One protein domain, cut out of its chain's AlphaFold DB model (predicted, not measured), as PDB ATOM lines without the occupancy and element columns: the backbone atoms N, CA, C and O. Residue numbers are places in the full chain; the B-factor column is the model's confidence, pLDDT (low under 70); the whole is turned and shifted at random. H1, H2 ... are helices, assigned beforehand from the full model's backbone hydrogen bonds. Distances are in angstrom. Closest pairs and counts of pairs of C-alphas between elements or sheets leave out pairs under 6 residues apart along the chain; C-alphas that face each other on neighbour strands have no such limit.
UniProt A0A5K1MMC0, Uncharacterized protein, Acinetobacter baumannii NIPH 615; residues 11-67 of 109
ATOM      1  N   PHE A  11     157.423 137.425 197.928       86.56
ATOM      2  CA  PHE A  11     158.650 137.661 197.170       86.56
ATOM      3  C   PHE A  11     158.451 138.465 195.874       86.56
ATOM      4  O   PHE A  11     159.181 139.419 195.607       86.56
ATOM      5  N   PHE A  12     157.453 138.116 195.054       85.75
ATOM      6  CA  PHE A  12     157.181 138.872 193.827       85.75
ATOM      7  C   PHE A  12     156.621 140.264 194.113       85.75
ATOM      8  O   PHE A  12     156.898 141.199 193.364       85.75
ATOM      9  N   ILE A  13     155.864 140.415 195.201       87.12
ATOM     10  CA  ILE A  13     155.353 141.721 195.618       87.12
ATOM     11  C   ILE A  13     156.508 142.614 196.070       87.12
ATOM     12  O   ILE A  13     156.514 143.784 195.711       87.12
ATOM     13  N   ASP A  14     157.503 142.072 196.772       90.25
ATOM     14  CA  ASP A  14     158.683 142.830 197.209       90.25
ATOM     15  C   ASP A  14     159.510 143.331 196.028       90.25
ATOM     16  O   ASP A  14     159.921 144.493 195.993       90.25
ATOM     17  N   GLN A  15     159.705 142.484 195.015       92.12
ATOM     18  CA  GLN A  15     160.374 142.895 193.781       92.12
ATOM     19  C   GLN A  15     159.603 144.004 193.060       92.12
ATOM     20  O   GLN A  15     160.200 144.988 192.621       92.12
ATOM     21  N   LEU A  16     158.275 143.877 192.972       91.50
ATOM     22  CA  LEU A  16     157.427 144.886 192.341       91.50
ATOM     23  C   LEU A  16     157.432 146.203 193.128       91.50
ATOM     24  O   LEU A  16     157.468 147.278 192.538       91.50
ATOM     25  N   ALA A  17     157.418 146.119 194.457       92.12
ATOM     26  CA  ALA A  17     157.464 147.259 195.358       92.12
ATOM     27  C   ALA A  17     158.789 148.020 195.261       92.12
ATOM     28  O   ALA A  17     158.790 149.249 195.208       92.12
ATOM     29  N   LYS A  18     159.911 147.296 195.179       93.94
ATOM     30  CA  LYS A  18     161.227 147.897 194.951       93.94
ATOM     31  C   LYS A  18     161.255 148.649 193.622       93.94
ATOM     32  O   LYS A  18     161.589 149.828 193.604       93.94
ATOM     33  N   LEU A  19     160.804 148.005 192.542       96.19
ATOM     34  CA  LEU A  19     160.696 148.646 191.231       96.19
ATOM     35  C   LEU A  19     159.789 149.885 191.276       96.19
ATOM     36  O   LEU A  19     160.138 150.917 190.711       96.19
ATOM     37  N   TRP A  20     158.642 149.800 191.955       96.00
ATOM     38  CA  TRP A  20     157.707 150.915 192.107       96.00
ATOM     39  C   TRP A  20     158.347 152.115 192.811       96.00
ATOM     40  O   TRP A  20     158.214 153.248 192.347       96.00
ATOM     41  N   ASN A  21     159.078 151.883 193.900       95.62
ATOM     42  CA  ASN A  21     159.801 152.942 194.603       95.62
ATOM     43  C   ASN A  21     160.884 153.568 193.719       95.62
ATOM     44  O   ASN A  21     160.980 154.795 193.668       95.62
ATOM     45  N   ASP A  22     161.633 152.751 192.976       97.00
ATOM     46  CA  ASP A  22     162.691 153.224 192.082       97.00
ATOM     47  C   ASP A  22     162.119 154.133 190.977       97.00
ATOM     48  O   ASP A  22     162.571 155.267 190.808       97.00
ATOM     49  N   ILE A  23     161.065 153.697 190.272       97.62
ATOM     50  CA  ILE A  23     160.469 154.485 189.174       97.62
ATOM     51  C   ILE A  23     159.707 155.722 189.661       97.62
ATOM     52  O   ILE A  23     159.551 156.685 188.912       97.62
ATOM     53  N   THR A  24     159.228 155.715 190.907       97.00
ATOM     54  CA  THR A  24     158.535 156.864 191.509       97.00
ATOM     55  C   THR A  24     159.468 157.779 192.299       97.00
ATOM     56  O   THR A  24     158.992 158.738 192.912       97.00
ATOM     57  N   LEU A  25     160.783 157.524 192.292       96.31
ATOM     58  CA  LEU A  25     161.775 158.284 193.064       96.31
ATOM     59  C   LEU A  25     161.403 158.370 194.556       96.31
ATOM     60  O   LEU A  25     161.468 159.440 195.162       96.31
ATOM     61  N   ASN A  26     160.957 157.250 195.131       94.38
ATOM     62  CA  ASN A  26     160.461 157.118 196.507       94.38
ATOM     63  C   ASN A  26     159.249 158.006 196.857       94.38
ATOM     64  O   ASN A  26     158.954 158.210 198.033       94.38
ATOM     65  N   LYS A  27     158.533 158.540 195.859       94.69
ATOM     66  CA  LYS A  27     157.287 159.302 196.073       94.69
ATOM     67  C   LYS A  27     156.042 158.420 196.029       94.69
ATOM     68  O   LYS A  27     154.982 158.836 196.489       94.69
ATOM     69  N   GLY A  28     156.147 157.235 195.433       89.25
ATOM     70  CA  GLY A  28     155.074 156.256 195.390       89.25
ATOM     71  C   GLY A  28     154.945 155.515 196.714       89.25
ATOM     72  O   GLY A  28     155.928 155.232 197.389       89.25
ATOM     73  N   THR A  29     153.718 155.158 197.071       90.25
ATOM     74  CA  THR A  29     153.430 154.258 198.191       90.25
ATOM     75  C   THR A  29     152.916 152.932 197.660       90.25
ATOM     76  O   THR A  29     152.175 152.904 196.677       90.25
ATOM     77  N   TYR A  30     153.253 151.839 198.335       90.12
ATOM     78  CA  TYR A  30     152.672 150.525 198.083       90.12
ATOM     79  C   TYR A  30     152.223 149.904 199.408       90.12
ATOM     80  O   TYR A  30     152.751 150.225 200.472       90.12
ATOM     81  N   HIS A  31     151.245 149.005 199.345       86.88
ATOM     82  CA  HIS A  31     150.799 148.239 200.502       86.88
ATOM     83  C   HIS A  31     150.544 146.790 200.087       86.88
ATOM     84  O   HIS A  31     149.711 146.519 199.222       86.88
ATOM     85  N   SER A  32     151.224 145.839 200.730       87.69
ATOM     86  CA  SER A  32     151.020 144.411 200.479       87.69
ATOM     87  C   SER A  32     150.104 143.792 201.533       87.69
ATOM     88  O   SER A  32     150.533 143.468 202.638       87.69
ATOM     89  N   CYS A  33     148.842 143.539 201.177       84.56
ATOM     90  CA  CYS A  33     147.912 142.825 202.066       84.56
ATOM     91  C   CYS A  33     148.376 141.385 202.357       84.56
ATOM     92  O   CYS A  33     148.029 140.809 203.385       84.56
ATOM     93  N   ASN A  34     149.179 140.795 201.461       84.50
ATOM     94  CA  ASN A  34     149.740 139.458 201.647       84.50
ATOM     95  C   ASN A  34     150.851 139.403 202.708       84.50
ATOM     96  O   ASN A  34     151.055 138.327 203.263       84.50
ATOM     97  N   HIS A  35     151.534 140.517 202.996       86.69
ATOM     98  CA  HIS A  35     152.550 140.582 204.053       86.69
ATOM     99  C   HIS A  35     151.945 140.638 205.451       86.69
ATOM    100  O   HIS A  35     152.481 140.038 206.374       86.69
ATOM    101  N   ASN A  36     150.808 141.319 205.604       85.62
ATOM    102  CA  ASN A  36     150.216 141.586 206.912       85.62
ATOM    103  C   ASN A  36     148.875 140.866 207.103       85.62
ATOM    104  O   ASN A  36     147.900 141.438 207.574       85.62
ATOM    105  N   LYS A  37     148.777 139.593 206.696       85.00
ATOM    106  CA  LYS A  37     147.494 138.858 206.722       85.00
ATOM    107  C   LYS A  37     146.877 138.787 208.118       85.00
ATOM    108  O   LYS A  37     145.662 138.873 208.252       85.00
ATOM    109  N   SER A  38     147.720 138.631 209.133       85.38
ATOM    110  CA  SER A  38     147.316 138.512 210.534       85.38
ATOM    111  C   SER A  38     146.661 139.776 211.089       85.38
ATOM    112  O   SER A  38     145.909 139.677 212.053       85.38
ATOM    113  N   SER A  39     146.896 140.951 210.493       87.44
ATOM    114  CA  SER A  39     146.290 142.201 210.964       87.44
ATOM    115  C   SER A  39     144.842 142.385 210.503       87.44
ATOM    116  O   SER A  39     144.155 143.284 210.985       87.44
ATOM    117  N   TYR A  40     144.362 141.581 209.550       85.44
ATOM    118  CA  TYR A  40     143.015 141.722 209.004       85.44
ATOM    119  C   TYR A  40     142.005 140.872 209.767       85.44
ATOM    120  O   TYR A  40     142.108 139.650 209.823       85.44
ATOM    121  N   ARG A  41     140.941 141.518 210.259       86.25
ATOM    122  CA  ARG A  41     139.797 140.830 210.883       86.25
ATOM    123  C   ARG A  41     139.050 139.913 209.906       86.25
ATOM    124  O   ARG A  41     138.469 138.915 210.321       86.25
ATOM    125  N   LYS A  42     139.020 140.277 208.620       86.12
ATOM    126  CA  LYS A  42     138.382 139.523 207.533       86.12
ATOM    127  C   LYS A  42     139.319 139.499 206.328       86.12
ATOM    128  O   LYS A  42     139.754 140.547 205.863       86.12
ATOM    129  N   LEU A  43     139.637 138.302 205.837       86.06
ATOM    130  CA  LEU A  43     140.593 138.087 204.750       86.06
ATOM    131  C   LEU A  43     139.861 137.796 203.438       86.06
ATOM    132  O   LEU A  43     139.437 136.673 203.190       86.06
ATOM    133  N   ALA A  44     139.774 138.805 202.573       85.50
ATOM    134  CA  ALA A  44     139.233 138.684 201.216       85.50
ATOM    135  C   ALA A  44     140.344 138.585 200.149       85.50
ATOM    136  O   ALA A  44     140.250 139.180 199.078       85.50
ATOM    137  N   ILE A  45     141.439 137.877 200.450       82.69
ATOM    138  CA  ILE A  45     142.622 137.760 199.578       82.69
ATOM    139  C   ILE A  45     142.909 136.298 199.207       82.69
ATOM    140  O   ILE A  45     142.681 135.378 199.994       82.69
ATOM    141  N   GLY A  46     143.476 136.072 198.019       81.56
ATOM    142  CA  GLY A  46     143.833 134.739 197.521       81.56
ATOM    143  C   GLY A  46     142.752 134.108 196.636       81.56
ATOM    144  O   GLY A  46     142.026 134.804 195.935       81.56
ATOM    145  N   THR A  47     142.677 132.770 196.609       83.56
ATOM    146  CA  THR A  47     141.677 132.074 195.772       83.56
ATOM    147  C   THR A  47     140.304 132.136 196.409       83.56
ATOM    148  O   THR A  47     140.116 131.610 197.509       83.56
ATOM    149  N   LEU A  48     139.357 132.690 195.662       84.81
ATOM    150  CA  LEU A  48     137.938 132.576 195.939       84.81
ATOM    151  C   LEU A  48     137.378 131.346 195.218       84.81
ATOM    152  O   LEU A  48     137.553 131.197 194.006       84.81
ATOM    153  N   VAL A  49     136.716 130.467 195.963       84.75
ATOM    154  CA  VAL A  49     135.980 129.322 195.414       84.75
ATOM    155  C   VAL A  49     134.497 129.549 195.695       84.75
ATOM    156  O   VAL A  49     134.140 130.196 196.671       84.75
ATOM    157  N   HIS A  50     133.630 129.089 194.795       82.62
ATOM    158  CA  HIS A  50     132.196 129.406 194.810       82.62
ATOM    159  C   HIS A  50     131.414 128.909 196.037       82.62
ATOM    160  O   HIS A  50     130.317 129.393 196.283       82.62
ATOM    161  N   ASP A  51     131.952 127.920 196.734       84.56
ATOM    162  CA  ASP A  51     131.411 127.232 197.905       84.56
ATOM    163  C   ASP A  51     132.035 127.748 199.212       84.56
ATOM    164  O   ASP A  51     131.594 127.391 200.300       84.56
ATOM    165  N   ASP A  52     133.035 128.628 199.121       88.19
ATOM    166  CA  ASP A  52     133.681 129.260 200.267       88.19
ATOM    167  C   ASP A  52     132.879 130.495 200.702       88.19
ATOM    168  O   ASP A  52     133.237 131.646 200.423       88.19
ATOM    169  N   GLN A  53     131.741 130.244 201.355       88.88
ATOM    170  CA  GLN A  53     130.814 131.297 201.770       88.88
ATOM    171  C   GLN A  53     131.473 132.312 202.717       88.88
ATOM    172  O   GLN A  53     131.143 133.497 202.681       88.88
ATOM    173  N   GLU A  54     132.434 131.876 203.535       88.56
ATOM    174  CA  GLU A  54     133.161 132.762 204.442       88.56
ATOM    175  C   GLU A  54     133.985 133.800 203.671       88.56
ATOM    176  O   GLU A  54     133.867 135.001 203.938       88.56
ATOM    177  N   LYS A  55     134.770 133.371 202.671       87.75
ATOM    178  CA  LYS A  55     135.535 134.304 201.829       87.75
ATOM    179  C   LYS A  55     134.644 135.170 200.952       87.75
ATOM    180  O   LYS A  55     134.982 136.330 200.726       87.75
ATOM    181  N   ILE A  56     133.522 134.635 200.471       90.75
ATOM    182  CA  ILE A  56     132.537 135.406 199.699       90.75
ATOM    183  C   ILE A  56     131.964 136.536 200.563       90.75
ATOM    184  O   ILE A  56     131.962 137.691 200.142       90.75
ATOM    185  N   ASN A  57     131.560 136.236 201.798       92.44
ATOM    186  CA  ASN A  57     131.043 137.243 202.724       92.44
ATOM    187  C   ASN A  57     132.115 138.280 203.093       92.44
ATOM    188  O   ASN A  57     131.837 139.478 203.096       92.44
ATOM    189  N   ALA A  58     133.354 137.842 203.352       91.56
ATOM    190  CA  ALA A  58     134.472 138.752 203.593       91.56
ATOM    191  C   ALA A  58     134.729 139.678 202.393       91.56
ATOM    192  O   ALA A  58     135.001 140.861 202.586       91.56
ATOM    193  N   LEU A  59     134.617 139.160 201.165       91.12
ATOM    194  CA  LEU A  59     134.750 139.953 199.948       91.12
ATOM    195  C   LEU A  59     133.651 141.009 199.840       91.12
ATOM    196  O   LEU A  59     133.980 142.162 199.580       91.12
ATOM    197  N   TYR A  60     132.386 140.654 200.080       90.62
ATOM    198  CA  TYR A  60     131.290 141.627 200.049       90.62
ATOM    199  C   TYR A  60     131.498 142.759 201.057       90.62
ATOM    200  O   TYR A  60     131.440 143.921 200.674       90.62
ATOM    201  N   MET A  61     131.883 142.437 202.297       89.12
ATOM    202  CA  MET A  61     132.197 143.460 203.305       89.12
ATOM    203  C   MET A  61     133.320 144.410 202.863       89.12
ATOM    204  O   MET A  61     133.274 145.606 203.145       89.12
ATOM    205  N   VAL A  62     134.357 143.885 202.199       87.44
ATOM    206  CA  VAL A  62     135.466 144.706 201.693       87.44
ATOM    207  C   VAL A  62     135.016 145.571 200.520       87.44
ATOM    208  O   VAL A  62     135.408 146.734 200.464       87.44
ATOM    209  N   VAL A  63     134.200 145.032 199.609       86.94
ATOM    210  CA  VAL A  63     133.632 145.789 198.484       86.94
ATOM    211  C   VAL A  63     132.811 146.959 199.009       86.94
ATOM    212  O   VAL A  63     133.130 148.091 198.664       86.94
ATOM    213  N   ASP A  64     131.871 146.713 199.921       84.94
ATOM    214  CA  ASP A  64     131.033 147.758 200.522       84.94
ATOM    215  C   ASP A  64     131.864 148.858 201.203       84.94
ATOM    216  O   ASP A  64     131.486 150.027 201.207       84.94
ATOM    217  N   TYR A  65     133.024 148.498 201.761       81.94
ATOM    218  CA  TYR A  65     133.942 149.455 202.373       81.94
ATOM    219  C   TYR A  65     134.702 150.312 201.347       81.94
ATOM    220  O   TYR A  65     134.843 151.521 201.542       81.94
ATOM    221  N   ILE A  66     135.226 149.710 200.270       80.19
ATOM    222  CA  ILE A  66     136.045 150.434 199.277       80.19
ATOM    223  C   ILE A  66     135.198 151.178 198.242       80.19
ATOM    224  O   ILE A  66     135.644 152.191 197.702       80.19
ATOM    225  N   THR A  67     133.987 150.697 197.951       78.44
ATOM    226  CA  THR A  67     133.064 151.358 197.033       78.44
ATOM    227  C   THR A  67     132.146 152.272 197.828       78.44
ATOM    228  O   THR A  67     131.199 151.822 198.465       78.44
TER     229      THR A  67
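What this domain is: This is residues 11 to 67 of the 109 residues of an uncharacterized protein of Acinetobacter baumannii NIPH 615 (UniProt A0A5K1MMC0). Two helices, H2 and H1, stand at the two ends of a loose, elongated model and point in roughly the same direction, while a long winding stretch, residues 24 to 52, crosses the space between them. The printed part has 57 residues with two named helices, H1 then H2 along the chain, and no named strand; the class is all helix, though 27 of the 57 residues are in named elements, under half. The radius of gyration of the C-alphas is 14.5 A, and the spans are 42 by 25 by 20 A.

Where its parts are: H2, the longest helix, holds residues 53 to 66 and measures 20.0 A, from C-alpha 53 at (130.814, 131.297, 201.770) to C-alpha 66 at (136.045, 150.434, 199.277). H1 holds residues 11 to 23 and measures 18.7 A, beginning with C-alpha 11 at (158.650, 137.661, 197.170).

How they stand to each other: H2 and H1 are apart. In both helices every O i to N i+4 pair is within hydrogen-bond range.

The domain as a whole: The two C-alphas farthest apart, those of Leu 25 and Asp 51, are 43.7 A apart. The link from H1 to H2 is long, with 29 residues. The printed part has no cut, and no printed residue is under 70 in pLDDT.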